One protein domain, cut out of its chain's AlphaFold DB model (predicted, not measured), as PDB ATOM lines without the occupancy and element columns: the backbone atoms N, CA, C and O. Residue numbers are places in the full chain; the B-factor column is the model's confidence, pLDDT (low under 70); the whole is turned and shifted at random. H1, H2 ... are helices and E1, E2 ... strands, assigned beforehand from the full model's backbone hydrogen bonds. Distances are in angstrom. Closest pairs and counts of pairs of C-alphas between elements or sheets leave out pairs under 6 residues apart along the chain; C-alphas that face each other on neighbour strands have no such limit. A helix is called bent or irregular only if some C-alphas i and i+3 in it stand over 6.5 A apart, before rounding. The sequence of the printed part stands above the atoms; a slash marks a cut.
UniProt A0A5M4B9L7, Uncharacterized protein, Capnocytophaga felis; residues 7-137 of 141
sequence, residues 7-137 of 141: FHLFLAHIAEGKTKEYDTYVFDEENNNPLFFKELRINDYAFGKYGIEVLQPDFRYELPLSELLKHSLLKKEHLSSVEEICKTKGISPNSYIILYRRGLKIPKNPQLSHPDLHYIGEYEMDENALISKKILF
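What this domain is: This is residues 7 to 137 of the 141 residues of an uncharacterized protein of Capnocytophaga felis (UniProt A0A5M4B9L7). A twisted four-stranded sheet runs through the middle, with the long helix H4 over one face, along E4, and the short helix H1 over the other face, along E3. H2 packs on H1, H3 sits near H4 at the sheet, and H5 lies away from the other helices after E4. The printed part has 131 residues, with five named helices and four named strands in the order E1 H1 H2 E2 H3 H4 E3 E4 H5. The sheet, E2 - E3 - E1 - E4, is antiparallel throughout; the class is mixed, helices and strands, with 65 residues, under half, in named elements. The whole is compact and rounded, with a radius of gyration of the C-alphas of 14.3 A and spans of 34 by 34 by 29 A.

Where its parts are: In the sheet, E1 is residues 7 to 12, 16.3 A long from C-alpha 7 at (-46.385, 14.112, -35.609); E3 is residues 95 to 100, 17.0 A; E4 is residues 117 to 124, 20.8 A; E2 is residues 51 to 54, 10.3 A. H4, residues 76 to 89, is 20.7 A long and only just irregular: C-alphas 77 and 80 are 6.8 A apart. H1 is residues 19 to 26, 10.7 A; H2 residues 35 to 39, 6.1 A; H3 residues 65 to 68, 4.9 A. H5, residues 127 to 136, is 14.7 A long and ends with C-alpha 136 at (-54.662, 21.484, -20.279).

How they stand to each other: The sheet is twisted, its C-alphas lying up to 4.4 A off its best plane. E2 and E3 are antiparallel at 178 degrees, with N 51 and O 100 within hydrogen-bond range at 2.8 A. E3 and E1 stand at 161 degrees, with N 8 and O 99 at 2.8 A. E1 and E4 stand at 153 degrees, with N 118 and O 11 at 2.8 A. E1, H1 H2, E2 form a split strand-helix-strand unit, two strands running the same way with E3 between them; its crossover is right-handed. H4 is on the sheet at a height of 9.7 A, over E4 and only just over E1, with 3 C-alphas there; it runs along the strands, at 27 degrees to E4 on the local plane. The closest C-alphas of H4 and E4, Val 82 and Ile 120, are 7.1 A apart. H1, on the opposite face at a height of 10.1 A, lies over E3 at 18 degrees on the local plane. H1 and H2 touch, the closest C-alphas being Val 26 and Phe 36 at 5.4 A. H3 only grazes the sheet and is close to H4 but not clearly touching, the closest C-alphas, Ser 66 and Leu 79, being 7.0 A apart. H5 touches no helix and is not on the sheet. Each O i to N i+4 pair is within hydrogen-bond range in H1, H2 and H5, and 8 of 10 are in H4; H3 is too short for such a pair.

The domain as a whole: The C-alphas farthest apart, Glu 30 and Glu 77, are 38.6 A apart. The printed part has no cut; the links H2 to E2 and E3 to E4 are long. The mean pLDDT of the printed part is 82.5, with residues 29 to 32, 47, 58 to 62 and 126 to 137 under 70.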
ATOM      1  N   PHE A   7     -47.507  13.575 -36.361       91.25
ATOM      2  CA  PHE A   7     -46.385  14.112 -35.609       91.25
ATOM      3  C   PHE A   7     -45.086  13.401 -35.979       91.25
ATOM      4  O   PHE A   7     -45.083  12.261 -36.438       91.25
ATOM      5  N   HIS A   8     -43.970  14.077 -35.737       93.56
ATOM      6  CA  HIS A   8     -42.629  13.541 -35.897       93.56
ATOM      7  C   HIS A   8     -42.044  13.188 -34.536       93.56
ATOM      8  O   HIS A   8     -42.016  14.035 -33.640       93.56
ATOM      9  N   LEU A   9     -41.578  11.948 -34.399       94.06
ATOM     10  CA  LEU A   9     -40.954  11.433 -33.187       94.06
ATOM     11  C   LEU A   9     -39.433  11.443 -33.316       94.06
ATOM     12  O   LEU A   9     -38.863  10.883 -34.260       94.06
ATOM     13  N   PHE A  10     -38.790  12.010 -32.304       94.94
ATOM     14  CA  PHE A  10     -37.362  11.910 -32.076       94.94
ATOM     15  C   PHE A  10     -37.124  11.290 -30.707       94.94
ATOM     16  O   PHE A  10     -37.847  11.581 -29.754       94.94
ATOM     17  N   LEU A  11     -36.108  10.444 -30.614       93.75
ATOM     18  CA  LEU A  11     -35.696   9.808 -29.370       93.75
ATOM     19  C   LEU A  11     -34.254  10.178 -29.082       93.75
ATOM     20  O   LEU A  11     -33.438  10.218 -30.005       93.75
ATOM     21  N   ALA A  12     -33.964  10.450 -27.815       91.88
ATOM     22  CA  ALA A  12     -32.646  10.867 -27.383       91.88
ATOM     23  C   ALA A  12     -32.178  10.083 -26.163       91.88
ATOM     24  O   ALA A  12     -32.984   9.720 -25.301       91.88
ATOM     25  N   HIS A  13     -30.867   9.876 -26.077       90.69
ATOM     26  CA  HIS A  13     -30.203   9.565 -24.819       90.69
ATOM     27  C   HIS A  13     -29.430  10.798 -24.350       90.69
ATOM     28  O   HIS A  13     -28.449  11.203 -24.962       90.69
ATOM     29  N   ILE A  14     -29.880  11.416 -23.264       89.50
ATOM     30  CA  ILE A  14     -29.231  12.591 -22.688       89.50
ATOM     31  C   ILE A  14     -28.389  12.141 -21.504       89.50
ATOM     32  O   ILE A  14     -28.914  11.599 -20.530       89.50
ATOM     33  N   ALA A  15     -27.084  12.381 -21.591       87.62
ATOM     34  CA  ALA A  15     -26.161  12.092 -20.504       87.62
ATOM     35  C   ALA A  15     -26.430  12.979 -19.273       87.62
ATOM     36  O   ALA A  15     -26.933  14.102 -19.374       87.62
ATOM     37  N   GLU A  16     -26.037  12.493 -18.096       84.75
ATOM     38  CA  GLU A  16     -26.131  13.257 -16.853       84.75
ATOM     39  C   GLU A  16     -25.401  14.611 -16.976       84.75
ATOM     40  O   GLU A  16     -24.301  14.709 -17.525       84.75
ATOM     41  N   GLY A  17     -26.039  15.684 -16.499       85.50
ATOM     42  CA  GLY A  17     -25.504  17.047 -16.588       85.50
ATOM     43  C   GLY A  17     -25.636  17.714 -17.965       85.50
ATOM     44  O   GLY A  17     -25.238  18.871 -18.105       85.50
ATOM     45  N   LYS A  18     -26.211  17.038 -18.972       88.50
ATOM     46  CA  LYS A  18     -26.419  17.585 -20.326       88.50
ATOM     47  C   LYS A  18     -27.825  18.120 -20.601       88.50
ATOM     48  O   LYS A  18     -28.048  18.693 -21.663       88.50
ATOM     49  N   THR A  19     -28.746  18.041 -19.640       88.12
ATOM     50  CA  THR A  19     -30.138  18.502 -19.802       88.12
ATOM     51  C   THR A  19     -30.239  19.959 -20.266       88.12
ATOM     52  O   THR A  19     -30.988  20.247 -21.187       88.12
ATOM     53  N   LYS A  20     -29.419  20.875 -19.728       87.81
ATOM     54  CA  LYS A  20     -29.447  22.294 -20.136       87.81
ATOM     55  C   LYS A  20     -29.000  22.519 -21.588       87.81
ATOM     56  O   LYS A  20     -29.520  23.403 -22.267       87.81
ATOM     57  N   GLU A  21     -28.014  21.753 -22.052       89.00
ATOM     58  CA  GLU A  21     -27.541  21.799 -23.443       89.00
ATOM     59  C   GLU A  21     -28.638  21.300 -24.388       89.00
ATOM     60  O   GLU A  21     -28.949  21.965 -25.374       89.00
ATOM     61  N   TYR A  22     -29.278  20.189 -24.019       90.00
ATOM     62  CA  TYR A  22     -30.434  19.647 -24.721       90.00
ATOM     63  C   TYR A  22     -31.594  20.649 -24.785       90.00
ATOM     64  O   TYR A  22     -32.115  20.921 -25.864       90.00
ATOM     65  N   ASP A  23     -31.943  21.275 -23.660       88.81
ATOM     66  CA  ASP A  23     -33.009  22.276 -23.605       88.81
ATOM     67  C   ASP A  23     -32.709  23.471 -24.505       88.81
ATOM     68  O   ASP A  23     -33.563  23.877 -25.284       88.81
ATOM     69  N   THR A  24     -31.479  23.990 -24.469       89.31
ATOM     70  CA  THR A  24     -31.069  25.129 -25.310       89.31
ATOM     71  C   THR A  24     -31.088  24.764 -26.796       89.31
ATOM     72  O   THR A  24     -31.437  25.581 -27.647       89.31
ATOM     73  N   TYR A  25     -30.740  23.521 -27.132       91.69
ATOM     74  CA  TYR A  25     -30.792  23.026 -28.503       91.69
ATOM     75  C   TYR A  25     -32.230  22.987 -29.056       91.69
ATOM     76  O   TYR A  25     -32.442  23.321 -30.230       91.69
ATOM     77  N   VAL A  26     -33.216  22.619 -28.224       89.56
ATOM     78  CA  VAL A  26     -34.632  22.489 -28.619       89.56
ATOM     79  C   VAL A  26     -35.426  23.796 -28.468       89.56
ATOM     80  O   VAL A  26     -36.256  24.108 -29.326       89.56
ATOM     81  N   PHE A  27     -35.153  24.564 -27.416       84.88
ATOM     82  CA  PHE A  27     -35.837  25.787 -26.997       84.88
ATOM     83  C   PHE A  27     -34.808  26.895 -26.712       84.88
ATOM     84  O   PHE A  27     -34.553  27.262 -25.569       84.88
ATOM     85  N   ASP A  28     -34.178  27.436 -27.752       76.50
ATOM     86  CA  ASP A  28     -33.350  28.640 -27.617       76.50
ATOM     87  C   ASP A  28     -34.265  29.863 -27.425       76.50
ATOM     88  O   ASP A  28     -34.688  30.501 -28.399       76.50
ATOM     89  N   GLU A  29     -34.621  30.142 -26.166       65.56
ATOM     90  CA  GLU A  29     -35.487  31.263 -25.771       65.56
ATOM     91  C   GLU A  29     -34.856  32.632 -26.064       65.56
ATOM     92  O   GLU A  29     -35.575  33.602 -26.296       65.56
ATOM     93  N   GLU A  30     -33.523  32.727 -26.097       67.44
ATOM     94  CA  GLU A  30     -32.822  33.999 -26.293       67.44
ATOM     95  C   GLU A  30     -32.885  34.463 -27.752       67.44
ATOM     96  O   GLU A  30     -33.097  35.647 -28.024       67.44
ATOM     97  N   ASN A  31     -32.740  33.537 -28.708       66.81
ATOM     98  CA  ASN A  31     -32.656  33.881 -30.130       66.81
ATOM     99  C   ASN A  31     -33.938  33.596 -30.924       66.81
ATOM    100  O   ASN A  31     -33.977  33.879 -32.125       66.81
ATOM    101  N   ASN A  32     -34.975  33.023 -30.293       68.69
ATOM    102  CA  ASN A  32     -36.223  32.601 -30.946       68.69
ATOM    103  C   ASN A  32     -35.988  31.745 -32.205       68.69
ATOM    104  O   ASN A  32     -36.779  31.769 -33.149       68.69
ATOM    105  N   ASN A  33     -34.872  31.015 -32.259       73.06
ATOM    106  CA  ASN A  33     -34.514  30.191 -33.408       73.06
ATOM    107  C   ASN A  33     -33.587  29.026 -33.005       73.06
ATOM    108  O   ASN A  33     -32.391  29.045 -33.343       73.06
ATOM    109  N   PRO A  34     -34.130  28.033 -32.276       87.69
ATOM    110  CA  PRO A  34     -33.387  26.863 -31.829       87.69
ATOM    111  C   PRO A  34     -32.717  26.122 -32.983       87.69
ATOM    112  O   PRO A  34     -33.280  25.980 -34.074       87.69
ATOM    113  N   LEU A  35     -31.508  25.617 -32.727       91.62
ATOM    114  CA  LEU A  35     -30.729  24.880 -33.722       91.62
ATOM    115  C   LEU A  35     -31.499  23.662 -34.246       91.62
ATOM    116  O   LEU A  35     -31.485  23.418 -35.452       91.62
ATOM    117  N   PHE A  36     -32.273  22.999 -33.381       93.56
ATOM    118  CA  PHE A  36     -33.175  21.916 -33.762       93.56
ATOM    119  C   PHE A  36     -34.085  22.280 -34.948       93.56
ATOM    120  O   PHE A  36     -34.166  21.544 -35.930       93.56
ATOM    121  N   PHE A  37     -34.736  23.446 -34.922       91.69
ATOM    122  CA  PHE A  37     -35.639  23.862 -36.000       91.69
ATOM    123  C   PHE A  37     -34.880  24.234 -37.278       91.69
ATOM    124  O   PHE A  37     -35.329  23.893 -38.378       91.69
ATOM    125  N   LYS A  38     -33.702  24.859 -37.150       90.50
ATOM    126  CA  LYS A  38     -32.822  25.163 -38.292       90.50
ATOM    127  C   LYS A  38     -32.399  23.888 -39.021       90.50
ATOM    128  O   LYS A  38     -32.489  23.823 -40.247       90.50
ATOM    129  N   GLU A  39     -31.992  22.862 -38.281       93.56
ATOM    130  CA  GLU A  39     -31.543  21.576 -38.831       93.56
ATOM    131  C   GLU A  39     -32.684  20.794 -39.494       93.56
ATOM    132  O   GLU A  39     -32.492  20.143 -40.526       93.56
ATOM    133  N   LEU A  40     -33.910  20.955 -38.990       93.12
ATOM    134  CA  LEU A  40     -35.126  20.455 -39.633       93.12
ATOM    135  C   LEU A  40     -35.585  21.291 -40.842       93.12
ATOM    136  O   LEU A  40     -36.568  20.929 -41.490       93.12
ATOM    137  N   ARG A  41     -34.865  22.371 -41.188       91.00
ATOM    138  CA  ARG A  41     -35.203  23.337 -42.253       91.00
ATOM    139  C   ARG A  41     -36.538  24.049 -42.023       91.00
ATOM    140  O   ARG A  41     -37.250  24.387 -42.972       91.00
ATOM    141  N   ILE A  42     -36.873  24.284 -40.759       89.38
ATOM    142  CA  ILE A  42     -38.068  25.007 -40.340       89.38
ATOM    143  C   ILE A  42     -37.687  26.471 -40.124       89.38
ATOM    144  O   ILE A  42     -37.261  26.877 -39.048       89.38
ATOM    145  N   ASN A  43     -37.827  27.272 -41.180       81.81
ATOM    146  CA  ASN A  43     -37.399  28.676 -41.180       81.81
ATOM    147  C   ASN A  43     -38.441  29.635 -40.595       81.81
ATOM    148  O   ASN A  43     -38.145  30.801 -40.359       81.81
ATOM    149  N   ASP A  44     -39.674  29.171 -40.415       84.06
ATOM    150  CA  ASP A  44     -40.809  29.975 -39.980       84.06
ATOM    151  C   ASP A  44     -41.263  29.612 -38.561       84.06
ATOM    152  O   ASP A  44     -42.445  29.774 -38.234       84.06
ATOM    153  N   TYR A  45     -40.329  29.115 -37.742       80.44
ATOM    154  CA  TYR A  45     -40.537  28.871 -36.320       80.44
ATOM    155  C   TYR A  45     -41.008  30.150 -35.619       80.44
ATOM    156  O   TYR A  45     -40.446  31.228 -35.789       80.44
ATOM    157  N   ALA A  46     -42.077  30.003 -34.846       76.62
ATOM    158  CA  ALA A  46     -42.604  31.017 -33.953       76.62
ATOM    159  C   ALA A  46     -43.303  30.296 -32.799       76.62
ATOM    160  O   ALA A  46     -43.929  29.249 -33.011       76.62
ATOM    161  N   PHE A  47     -43.214  30.855 -31.593       69.38
ATOM    162  CA  PHE A  47     -43.894  30.304 -30.425       69.38
ATOM    163  C   PHE A  47     -45.400  30.135 -30.701       69.38
ATOM    164  O   PHE A  47     -46.031  31.001 -31.305       69.38
ATOM    165  N   GLY A  48     -45.967  28.984 -30.326       71.06
ATOM    166  CA  GLY A  48     -47.383  28.651 -30.552       71.06
ATOM    167  C   GLY A  48     -47.759  28.224 -31.980       71.06
ATOM    168  O   GLY A  48     -48.849  27.705 -32.194       71.06
ATOM    169  N   LYS A  49     -46.869  28.367 -32.973       79.56
ATOM    170  CA  LYS A  49     -47.137  27.941 -34.363       79.56
ATOM    171  C   LYS A  49     -46.956  26.435 -34.588       79.56
ATOM    172  O   LYS A  49     -47.454  25.883 -35.571       79.56
ATOM    173  N   TYR A  50     -46.223  25.795 -33.686       83.25
ATOM    174  CA  TYR A  50     -45.927  24.370 -33.677       83.25
ATOM    175  C   TYR A  50     -46.326  23.797 -32.332       83.25
ATOM    176  O   TYR A  50     -46.095  24.412 -31.293       83.25
ATOM    177  N   GLY A  51     -46.879  22.594 -32.363       84.50
ATOM    178  CA  GLY A  51     -46.973  21.777 -31.178       84.50
ATOM    179  C   GLY A  51     -45.657  21.054 -30.950       84.50
ATOM    180  O   GLY A  51     -45.152  20.377 -31.845       84.50
ATOM    181  N   ILE A  52     -45.106  21.212 -29.755       86.94
ATOM    182  CA  ILE A  52     -43.879  20.546 -29.341       86.94
ATOM    183  C   ILE A  52     -44.065  19.969 -27.942       86.94
ATOM    184  O   ILE A  52     -44.716  20.565 -27.085       86.94
ATOM    185  N   GLU A  53     -43.560  18.763 -27.742       88.38
ATOM    186  CA  GLU A  53     -43.564  18.058 -26.466       88.38
ATOM    187  C   GLU A  53     -42.188  17.450 -26.266       88.38
ATOM    188  O   GLU A  53     -41.667  16.792 -27.165       88.38
ATOM    189  N   VAL A  54     -41.591  17.718 -25.111       87.12
ATOM    190  CA  VAL A  54     -40.227  17.307 -24.797       87.12
ATOM    191  C   VAL A  54     -40.225  16.717 -23.405       87.12
ATOM    192  O   VAL A  54     -40.692  17.350 -22.460       87.12
ATOM    193  N   LEU A  55     -39.685  15.510 -23.284       87.69
ATOM    194  CA  LEU A  55     -39.424  14.913 -21.985       87.69
ATOM    195  C   LEU A  55     -38.013  15.283 -21.542       87.69
ATOM    196  O   LEU A  55     -37.041  14.794 -22.111       87.69
ATOM    197  N   GLN A  56     -37.892  16.120 -20.519       81.62
ATOM    198  CA  GLN A  56     -36.605  16.394 -19.889       81.62
ATOM    199  C   GLN A  56     -36.229  15.204 -18.998       81.62
ATOM    200  O   GLN A  56     -37.007  14.844 -18.110       81.62
ATOM    201  N   PRO A  57     -35.081  14.551 -19.229       75.56
ATOM    202  CA  PRO A  57     -34.669  13.439 -18.393       75.56
ATOM    203  C   PRO A  57     -34.256  13.967 -17.017       75.56
ATOM    204  O   PRO A  57     -33.264  14.681 -16.885       75.56
ATOM    205  N   ASP A  58     -35.020  13.582 -15.997       67.31
ATOM    206  CA  ASP A  58     -34.666  13.720 -14.573       67.31
ATOM    207  C   ASP A  58     -34.335  12.343 -13.955       67.31
ATOM    208  O   ASP A  58     -34.355  12.120 -12.744       67.31
ATOM    209  N   PHE A  59     -34.090  11.343 -14.807       62.91
ATOM    210  CA  PHE A  59     -34.008   9.958 -14.369       62.91
ATOM    211  C   PHE A  59     -32.571   9.556 -14.052       62.91
ATOM    212  O   PHE A  59     -31.691   9.574 -14.906       62.91
ATOM    213  N   ARG A  60     -32.369   9.066 -12.827       60.81
ATOM    214  CA  ARG A  60     -31.167   8.316 -12.424       60.81
ATOM    215  C   ARG A  60     -31.166   6.865 -12.934       60.81
ATOM    216  O   ARG A  60     -30.256   6.112 -12.605       60.81
ATOM    217  N   TYR A  61     -32.203   6.459 -13.672       59.59
ATOM    218  CA  TYR A  61     -32.460   5.077 -14.079       59.59
ATOM    219  C   TYR A  61     -32.969   5.007 -15.521       59.59
ATOM    220  O   TYR A  61     -33.695   5.891 -15.971       59.59
ATOM    221  N   GLU A  62     -32.633   3.925 -16.220       67.25
ATOM    222  CA  GLU A  62     -33.176   3.620 -17.544       67.25
ATOM    223  C   GLU A  62     -34.615   3.097 -17.418       67.25
ATOM    224  O   GLU A  62     -34.890   2.172 -16.648       67.25
ATOM    225  N   LEU A  63     -35.543   3.691 -18.172       76.94
ATOM    226  CA  LEU A  63     -36.930   3.234 -18.263       76.94
ATOM    227  C   LEU A  63     -37.133   2.426 -19.549       76.94
ATOM    228  O   LEU A  63     -36.562   2.773 -20.585       76.94
ATOM    229  N   PRO A  64     -37.976   1.377 -19.532       85.88
ATOM    230  CA  PRO A  64     -38.384   0.729 -20.768       85.88
ATOM    231  C   PRO A  64     -39.132   1.728 -21.662       85.88
ATOM    232  O   PRO A  64     -39.846   2.610 -21.178       85.88
ATOM    233  N   LEU A  65     -39.006   1.557 -22.979       88.44
ATOM    234  CA  LEU A  65     -39.574   2.471 -23.977       88.44
ATOM    235  C   LEU A  65     -41.096   2.632 -23.844       88.44
ATOM    236  O   LEU A  65     -41.641   3.712 -24.067       88.44
ATOM    237  N   SER A  66     -41.769   1.563 -23.419       86.69
ATOM    238  CA  SER A  66     -43.196   1.544 -23.110       86.69
ATOM    239  C   SER A  66     -43.589   2.513 -21.991       86.69
ATOM    240  O   SER A  66     -44.639   3.142 -22.088       86.69
ATOM    241  N   GLU A  67     -42.759   2.665 -20.956       86.88
ATOM    242  CA  GLU A  67     -42.983   3.624 -19.869       86.88
ATOM    243  C   GLU A  67     -42.555   5.036 -20.282       86.88
ATOM    244  O   GLU A  67     -43.270   5.990 -19.985       86.88
ATOM    245  N   LEU A  68     -41.461   5.169 -21.046       88.19
ATOM    246  CA  LEU A  68     -40.999   6.453 -21.588       88.19
ATOM    247  C   LEU A  68     -42.085   7.147 -22.428       88.19
ATOM    248  O   LEU A  68     -42.319   8.345 -22.292       88.19
ATOM    249  N   LEU A  69     -42.762   6.385 -23.292       87.88
ATOM    250  CA  LEU A  69     -43.741   6.897 -24.257       87.88
ATOM    251  C   LEU A  69     -45.196   6.760 -23.789       87.88
ATOM    252  O   LEU A  69     -46.111   7.147 -24.516       87.88
ATOM    253  N   LYS A  70     -45.426   6.250 -22.575       83.19
ATOM    254  CA  LYS A  70     -46.753   5.921 -22.025       83.19
ATOM    255  C   LYS A  70     -47.756   7.070 -22.056       83.19
ATOM    256  O   LYS A  70     -48.947   6.837 -22.249       83.19
ATOM    257  N   HIS A  71     -47.271   8.285 -21.818       77.81
ATOM    258  CA  HIS A  71     -48.075   9.508 -21.760       77.81
ATOM    259  C   HIS A  71     -47.894  10.408 -22.988       77.81
ATOM    260  O   HIS A  71     -48.389  11.530 -22.995       77.81
ATOM    261  N   SER A  72     -47.196   9.911 -24.009       83.38
ATOM    262  CA  SER A  72     -46.959  10.633 -25.257       83.38
ATOM    263  C   SER A  72     -48.145  10.514 -26.225       83.38
ATOM    264  O   SER A  72     -49.103   9.778 -25.987       83.38
ATOM    265  N   LEU A  73     -48.060  11.205 -27.366       82.81
ATOM    266  CA  LEU A  73     -49.071  11.175 -28.435       82.81
ATOM    267  C   LEU A  73     -49.051   9.879 -29.276       82.81
ATOM    268  O   LEU A  73     -49.850   9.743 -30.206       82.81
ATOM    269  N   LEU A  74     -48.128   8.952 -28.996       85.44
ATOM    270  CA  LEU A  74     -47.939   7.724 -29.765       85.44
ATOM    271  C   LEU A  74     -49.020   6.679 -29.450       85.44
ATOM    272  O   LEU A  74     -49.172   6.238 -28.311       85.44
ATOM    273  N   LYS A  75     -49.720   6.202 -30.488       85.06
ATOM    274  CA  LYS A  75     -50.652   5.070 -30.369       85.06
ATOM    275  C   LYS A  75     -49.910   3.793 -29.957       85.06
ATOM    276  O   LYS A  75     -48.836   3.490 -30.475       85.06
ATOM    277  N   LYS A  76     -50.529   2.980 -29.093       84.62
ATOM    278  CA  LYS A  76     -49.941   1.723 -28.580       84.62
ATOM    279  C   LYS A  76     -49.517   0.745 -29.681       84.62
ATOM    280  O   LYS A  76     -48.510   0.066 -29.534       84.62
ATOM    281  N   GLU A  77     -50.256   0.690 -30.787       87.81
ATOM    282  CA  GLU A  77     -49.949  -0.166 -31.943       87.81
ATOM    283  C   GLU A  77     -48.642   0.201 -32.664       87.81
ATOM    284  O   GLU A  77     -48.049  -0.642 -33.333       87.81
ATOM    285  N   HIS A  78     -48.160   1.437 -32.505       90.19
ATOM    286  CA  HIS A  78     -46.887   1.881 -33.067       90.19
ATOM    287  C   HIS A  78     -45.698   1.621 -32.134       90.19
ATOM    288  O   HIS A  78     -44.556   1.771 -32.556       90.19
ATOM    289  N   LEU A  79     -45.927   1.203 -30.883       90.69
ATOM    290  CA  LEU A  79     -44.838   0.978 -29.933       90.69
ATOM    291  C   LEU A  79     -43.879  -0.118 -30.416       90.69
ATOM    292  O   LEU A  79     -42.670   0.094 -30.407       90.69
ATOM    293  N   SER A  80     -44.403  -1.243 -30.915       91.00
ATOM    294  CA  SER A  80     -43.572  -2.361 -31.384       91.00
ATOM    295  C   SER A  80     -42.624  -1.965 -32.519       91.00
ATOM    296  O   SER A  80     -41.482  -2.416 -32.551       91.00
ATOM    297  N   SER A  81     -43.064  -1.097 -33.437       93.00
ATOM    298  CA  SER A  81     -42.206  -0.641 -34.536       93.00
ATOM    299  C   SER A  81     -41.130   0.330 -34.052       93.00
ATOM    300  O   SER A  81     -39.989   0.264 -34.506       93.00
ATOM    301  N   VAL A  82     -41.452   1.196 -33.088       93.19
ATOM    302  CA  VAL A  82     -40.471   2.083 -32.448       93.19
ATOM    303  C   VAL A  82     -39.418   1.274 -31.677       93.19
ATOM    304  O   VAL A  82     -38.225   1.564 -31.788       93.19
ATOM    305  N   GLU A  83     -39.826   0.228 -30.952       92.69
ATOM    306  CA  GLU A  83     -38.917  -0.687 -30.246       92.69
ATOM    307  C   GLU A  83     -37.962  -1.405 -31.211       92.69
ATOM    308  O   GLU A  83     -36.756  -1.476 -30.961       92.69
ATOM    309  N   GLU A  84     -38.471  -1.892 -32.345       92.94
ATOM    310  CA  GLU A  84     -37.659  -2.537 -33.380       92.94
ATOM    311  C   GLU A  84     -36.627  -1.578 -33.992       92.94
ATOM    312  O   GLU A  84     -35.462  -1.951 -34.174       92.94
ATOM    313  N   ILE A  85     -37.014  -0.323 -34.252       92.81
ATOM    314  CA  ILE A  85     -36.095   0.718 -34.728       92.81
ATOM    315  C   ILE A  85     -34.997   0.975 -33.693       92.81
ATOM    316  O   ILE A  85     -33.820   1.009 -34.060       92.81
ATOM    317  N   CYS A  86     -35.354   1.125 -32.414       91.81
ATOM    318  CA  CYS A  86     -34.380   1.354 -31.344       91.81
ATOM    319  C   CYS A  86     -33.394   0.190 -31.236       91.81
ATOM    320  O   CYS A  86     -32.187   0.410 -31.218       91.81
ATOM    321  N   LYS A  87     -33.888  -1.051 -31.269       92.06
ATOM    322  CA  LYS A  87     -33.049  -2.253 -31.232       92.06
ATOM    323  C   LYS A  87     -32.100  -2.333 -32.428       92.06
ATOM    324  O   LYS A  87     -30.923  -2.627 -32.253       92.06
ATOM    325  N   THR A  88     -32.597  -2.050 -33.632       91.50
ATOM    326  CA  THR A  88     -31.806  -2.097 -34.873       91.50
ATOM    327  C   THR A  88     -30.718  -1.025 -34.893       91.50
ATOM    328  O   THR A  88     -29.618  -1.266 -35.383       91.50
ATOM    329  N   LYS A  89     -31.017   0.160 -34.352       88.31
ATOM    330  CA  LYS A  89     -30.085   1.291 -34.282       88.31
ATOM    331  C   LYS A  89     -29.212   1.295 -33.019       88.31
ATOM    332  O   LYS A  89     -28.322   2.131 -32.929       88.31
ATOM    333  N   GLY A  90     -29.450   0.390 -32.068       89.62
ATOM    334  CA  GLY A  90     -28.735   0.348 -30.788       89.62
ATOM    335  C   GLY A  90     -29.022   1.548 -29.878       89.62
ATOM    336  O   GLY A  90     -28.127   1.989 -29.168       89.62
ATOM    337  N   ILE A  91     -30.239   2.097 -29.921       88.75
ATOM    338  CA  ILE A  91     -30.634   3.294 -29.163       88.75
ATOM    339  C   ILE A  91     -31.251   2.875 -27.823       88.75
ATOM    340  O   ILE A  91     -32.186   2.073 -27.798       88.75
ATOM    341  N   SER A  92     -30.780   3.471 -26.727       89.69
ATOM    342  CA  SER A  92     -31.330   3.342 -25.369       89.69
ATOM    343  C   SER A  92     -31.882   4.692 -24.880       89.69
ATOM    344  O   SER A  92     -31.244   5.384 -24.086       89.69
ATOM    345  N   PRO A  93     -33.044   5.139 -25.383       91.12
ATOM    346  CA  PRO A  93     -33.494   6.505 -25.156       91.12
ATOM    347  C   PRO A  93     -33.996   6.718 -23.723       91.12
ATOM    348  O   PRO A  93     -34.676   5.865 -23.157       91.12
ATOM    349  N   ASN A  94     -33.710   7.892 -23.165       91.12
ATOM    350  CA  ASN A  94     -34.240   8.362 -21.878       91.12
ATOM    351  C   ASN A  94     -35.057   9.662 -22.013       91.12
ATOM    352  O   ASN A  94     -35.542  10.204 -21.022       91.12
ATOM    353  N   SER A  95     -35.211  10.156 -23.241       90.62
ATOM    354  CA  SER A  95     -35.928  11.376 -23.586       90.62
ATOM    355  C   SER A  95     -36.563  11.240 -24.974       90.62
ATOM    356  O   SER A  95     -36.181  10.383 -25.780       90.62
ATOM    357  N   TYR A  96     -37.545  12.094 -25.258       92.12
ATOM    358  CA  TYR A  96     -38.168  12.210 -26.571       92.12
ATOM    359  C   TYR A  96     -38.473  13.667 -26.920       92.12
ATOM    360  O   TYR A  96     -38.654  14.511 -26.037       92.12
ATOM    361  N   ILE A  97     -38.595  13.920 -28.225       93.31
ATOM    362  CA  ILE A  97     -39.208  15.122 -28.794       93.31
ATOM    363  C   ILE A  97     -40.338  14.670 -29.710       93.31
ATOM    364  O   ILE A  97     -40.139  13.844 -30.602       93.31
ATOM    365  N   ILE A  98     -41.517  15.248 -29.525       92.69
ATOM    366  CA  ILE A  98     -42.627  15.145 -30.462       92.69
ATOM    367  C   ILE A  98     -42.874  16.525 -31.054       92.69
ATOM    368  O   ILE A  98     -43.135  17.482 -30.328       92.69
ATOM    369  N   LEU A  99     -42.808  16.617 -32.380       91.56
ATOM    370  CA  LEU A  99     -43.034  17.849 -33.127       91.56
ATOM    371  C   LEU A  99     -44.197  17.668 -34.099       91.56
ATOM    372  O   LEU A  99     -44.194  16.749 -34.914       91.56
ATOM    373  N   TYR A 100     -45.174  18.568 -34.060       89.38
ATOM    374  CA  TYR A 100     -46.327  18.517 -34.950       89.38
ATOM    375  C   TYR A 100     -46.787  19.905 -35.389       89.38
ATOM    376  O   TYR A 100     -46.807  20.875 -34.634       89.38
ATOM    377  N   ARG A 101     -47.191  19.984 -36.654       86.44
ATOM    378  CA  ARG A 101     -47.926  21.100 -37.253       86.44
ATOM    379  C   ARG A 101     -48.614  20.562 -38.504       86.44
ATOM    380  O   ARG A 101     -48.055  19.725 -39.209       86.44
ATOM    381  N   ARG A 102     -49.819  21.045 -38.807       81.50
ATOM    382  CA  ARG A 102     -50.536  20.641 -40.023       81.50
ATOM    383  C   ARG A 102     -49.672  20.898 -41.264       81.50
ATOM    384  O   ARG A 102     -49.234  22.025 -41.486       81.50
ATOM    385  N   GLY A 103     -49.457  19.855 -42.067       80.69
ATOM    386  CA  GLY A 103     -48.655  19.926 -43.291       80.69
ATOM    387  C   GLY A 103     -47.147  20.070 -43.058       80.69
ATOM    388  O   GLY A 103     -46.429  20.379 -44.010       80.69
ATOM    389  N   LEU A 104     -46.672  19.866 -41.825       86.62
ATOM    390  CA  LEU A 104     -45.247  19.807 -41.529       86.62
ATOM    391  C   LEU A 104     -44.606  18.685 -42.340       86.62
ATOM    392  O   LEU A 104     -45.125  17.578 -42.417       86.62
ATOM    393  N   LYS A 105     -43.480  19.001 -42.969       86.81
ATOM    394  CA  LYS A 105     -42.629  18.028 -43.639       86.81
ATOM    395  C   LYS A 105     -41.224  18.236 -43.132       86.81
ATOM    396  O   LYS A 105     -40.686  19.332 -43.277       86.81
ATOM    397  N   ILE A 106     -40.634  17.186 -42.582       88.50
ATOM    398  CA  ILE A 106     -39.216  17.176 -42.245       88.50
ATOM    399  C   ILE A 106     -38.432  16.339 -43.268       88.50
ATOM    400  O   ILE A 106     -39.009  15.486 -43.953       88.50
ATOM    401  N   PRO A 107     -37.115  16.558 -43.409       86.00
ATOM    402  CA  PRO A 107     -36.267  15.678 -44.204       86.00
ATOM    403  C   PRO A 107     -36.365  14.225 -43.712       86.00
ATOM    404  O   PRO A 107     -36.410  13.989 -42.512       86.00
ATOM    405  N   LYS A 108     -36.342  13.238 -44.621       76.44
ATOM    406  CA  LYS A 108     -36.398  11.807 -44.240       76.44
ATOM    407  C   LYS A 108     -35.238  11.383 -43.332       76.44
ATOM    408  O   LYS A 108     -35.427  10.544 -42.464       76.44
ATOM    409  N   ASN A 109     -34.069  11.986 -43.541       81.62
ATOM    410  CA  ASN A 109     -32.861  11.785 -42.747       81.62
ATOM    411  C   ASN A 109     -32.346  13.163 -42.307       81.62
ATOM    412  O   ASN A 109     -31.472  13.720 -42.982       81.62
ATOM    413  N   PRO A 110     -32.934  13.774 -41.265       87.00
ATOM    414  CA  PRO A 110     -32.428  15.039 -40.760       87.00
ATOM    415  C   PRO A 110     -31.033  14.813 -40.168       87.00
ATOM    416  O   PRO A 110     -30.793  13.818 -39.483       87.00
ATOM    417  N   GLN A 111     -30.105  15.715 -40.474       87.69
ATOM    418  CA  GLN A 111     -28.786  15.724 -39.851       87.69
ATOM    419  C   GLN A 111     -28.894  16.566 -38.590       87.69
ATOM    420  O   GLN A 111     -29.011  17.784 -38.688       87.69
ATOM    421  N   LEU A 112     -28.932  15.888 -37.447       92.19
ATOM    422  CA  LEU A 112     -29.056  16.513 -36.140       92.19
ATOM    423  C   LEU A 112     -27.670  16.581 -35.503       92.19
ATOM    424  O   LEU A 112     -26.956  15.577 -35.492       92.19
ATOM    425  N   SER A 113     -27.271  17.755 -35.020       90.50
ATOM    426  CA  SER A 113     -25.964  17.937 -34.374       90.50
ATOM    427  C   SER A 113     -25.945  17.484 -32.919       90.50
ATOM    428  O   SER A 113     -24.869  17.195 -32.394       90.50
ATOM    429  N   HIS A 114     -27.112  17.388 -32.272       88.62
ATOM    430  CA  HIS A 114     -27.190  16.881 -30.910       88.62
ATOM    431  C   HIS A 114     -26.797  15.393 -30.880       88.62
ATOM    432  O   HIS A 114     -27.430  14.584 -31.569       88.62
ATOM    433  N   PRO A 115     -25.784  15.010 -30.083       82.56
ATOM    434  CA  PRO A 115     -25.359  13.621 -29.969       82.56
ATOM    435  C   PRO A 115     -26.510  12.752 -29.455       82.56
ATOM    436  O   PRO A 115     -27.312  13.191 -28.632       82.56
ATOM    437  N   ASP A 116     -26.617  11.538 -29.987       87.31
ATOM    438  CA  ASP A 116     -27.606  10.532 -29.582       87.31
ATOM    439  C   ASP A 116     -29.083  10.952 -29.727       87.31
ATOM    440  O   ASP A 116     -29.964  10.295 -29.173       87.31
ATOM    441  N   LEU A 117     -29.382  12.010 -30.501       93.00
ATOM    442  CA  LEU A 117     -30.736  12.374 -30.926       93.00
ATOM    443  C   LEU A 117     -31.035  11.771 -32.303       93.00
ATOM    444  O   LEU A 117     -30.396  12.085 -33.308       93.00
ATOM    445  N   HIS A 118     -32.069  10.941 -32.370       93.19
ATOM    446  CA  HIS A 118     -32.421  10.199 -33.573       93.19
ATOM    447  C   HIS A 118     -33.842  10.502 -34.024       93.19
ATOM    448  O   HIS A 118     -34.793  10.373 -33.255       93.19
ATOM    449  N   TYR A 119     -34.003  10.807 -35.313       94.44
ATOM    450  CA  TYR A 119     -35.320  10.778 -35.939       94.44
ATOM    451  C   TYR A 119     -35.787   9.331 -36.119       94.44
ATOM    452  O   TYR A 119     -35.072   8.489 -36.684       94.44
ATOM    453  N   ILE A 120     -36.989   9.053 -35.618       93.56
ATOM    454  CA  ILE A 120     -37.595   7.723 -35.646       93.56
ATOM    455  C   ILE A 120     -38.592   7.617 -36.792       93.56
ATOM    456  O   ILE A 120     -38.505   6.682 -37.586       93.56
ATOM    457  N   GLY A 121     -39.502   8.583 -36.912       91.69
ATOM    458  CA  GLY A 121     -40.515   8.538 -37.953       91.69
ATOM    459  C   GLY A 121     -41.646   9.538 -37.778       91.69
ATOM    460  O   GLY A 121     -41.692  10.318 -36.825       91.69
ATOM    461  N   GLU A 122     -42.550   9.488 -38.748       92.69
ATOM    462  CA  GLU A 122     -43.815  10.209 -38.767       92.69
ATOM    463  C   GLU A 122     -44.928   9.234 -38.377       92.69
ATOM    464  O   GLU A 122     -45.012   8.135 -38.931       92.69
ATOM    465  N   TYR A 123     -45.759   9.631 -37.420       90.69
ATOM    466  CA  TYR A 123     -46.804   8.794 -36.838       90.69
ATOM    467  C   TYR A 123     -48.122   9.552 -36.776       90.69
ATOM    468  O   TYR A 123     -48.152  10.777 -36.654       90.69
ATOM    469  N   GLU A 124     -49.223   8.812 -36.850       87.06
ATOM    470  CA  GLU A 124     -50.555   9.373 -36.661       87.06
ATOM    471  C   GLU A 124     -50.786   9.713 -35.180       87.06
ATOM    472  O   GLU A 124     -50.474   8.918 -34.291       87.06
ATOM    473  N   MET A 125     -51.346  10.892 -34.914       77.88
ATOM    474  CA  MET A 125     -51.683  11.344 -33.562       77.88
ATOM    475  C   MET A 125     -52.928  10.621 -33.029       77.88
ATOM    476  O   MET A 125     -53.900  10.423 -33.757       77.88
ATOM    477  N   ASP A 126     -52.935  10.281 -31.737       67.69
ATOM    478  CA  ASP A 126     -54.165   9.899 -31.031       67.69
ATOM    479  C   ASP A 126     -55.078  11.132 -30.863       67.69
ATOM    480  O   ASP A 126     -54.693  12.130 -30.243       67.69
ATOM    481  N   GLU A 127     -56.296  11.078 -31.411       58.50
ATOM    482  CA  GLU A 127     -57.274  12.175 -31.335       58.50
ATOM    483  C   GLU A 127     -57.610  12.567 -29.882       58.50
ATOM    484  O   GLU A 127     -57.858  13.742 -29.597       58.50
ATOM    485  N   ASN A 128     -57.540  11.623 -28.934       54.16
ATOM    486  CA  ASN A 128     -57.795  11.893 -27.514       54.16
ATOM    487  C   ASN A 128     -56.706  12.770 -26.880       54.16
ATOM    488  O   ASN A 128     -56.972  13.533 -25.945       54.16
ATOM    489  N   ALA A 129     -55.482  12.710 -27.402       51.91
ATOM    490  CA  ALA A 129     -54.365  13.492 -26.893       51.91
ATOM    491  C   ALA A 129     -54.437  14.970 -27.334       51.91
ATOM    492  O   ALA A 129     -54.049  15.871 -26.585       51.91
ATOM    493  N   LEU A 130     -55.042  15.239 -28.498       52.88
ATOM    494  CA  LEU A 130     -55.385  16.587 -28.974       52.88
ATOM    495  C   LEU A 130     -56.438  17.257 -28.071       52.88
ATOM    496  O   LEU A 130     -56.327  18.441 -27.747       52.88
ATOM    497  N   ILE A 131     -57.428  16.482 -27.613       46.69
ATOM    498  CA  ILE A 131     -58.471  16.936 -26.679       46.69
ATOM    499  C   ILE A 131     -57.869  17.209 -25.291       46.69
ATOM    500  O   ILE A 131     -58.138  18.256 -24.704       46.69
ATOM    501  N   SER A 132     -56.992  16.328 -24.803       43.84
ATOM    502  CA  SER A 132     -56.252  16.506 -23.546       43.84
ATOM    503  C   SER A 132     -55.427  17.804 -23.522       43.84
ATOM    504  O   SER A 132     -55.541  18.588 -22.579       43.84
ATOM    505  N   LYS A 133     -54.677  18.115 -24.593       46.00
ATOM    506  CA  LYS A 133     -53.920  19.379 -24.689       46.00
ATOM    507  C   LYS A 133     -54.808  20.621 -24.794       46.00
ATOM    508  O   LYS A 133     -54.459  21.633 -24.197       46.00
ATOM    509  N   LYS A 134     -55.960  20.557 -25.475       46.59
ATOM    510  CA  LYS A 134     -56.959  21.648 -25.452       46.59
ATOM    511  C   LYS A 134     -57.504  21.913 -24.049       46.59
ATOM    512  O   LYS A 134     -57.777  23.059 -23.712       46.59
ATOM    513  N   ILE A 135     -57.666  20.868 -23.241       40.66
ATOM    514  CA  ILE A 135     -58.156  20.986 -21.862       40.66
ATOM    515  C   ILE A 135     -57.053  21.515 -20.930       40.66
ATOM    516  O   ILE A 135     -57.334  22.348 -20.073       40.66
ATOM    517  N   LEU A 136     -55.804  21.073 -21.109       37.62
ATOM    518  CA  LEU A 136     -54.662  21.484 -20.279       37.62
ATOM    519  C   LEU A 136     -54.116  22.878 -20.637       37.62
ATOM    520  O   LEU A 136     -53.663  23.602 -19.755       37.62
ATOM    521  N   PHE A 137     -54.197  23.278 -21.909       38.47
ATOM    522  CA  PHE A 137     -53.717  24.567 -22.413       38.47
ATOM    523  C   PHE A 137     -54.765  25.222 -23.330       38.47
ATOM    524  O   PHE A 137     -54.566  25.325 -24.544       38.47
TER     525      PHE A 137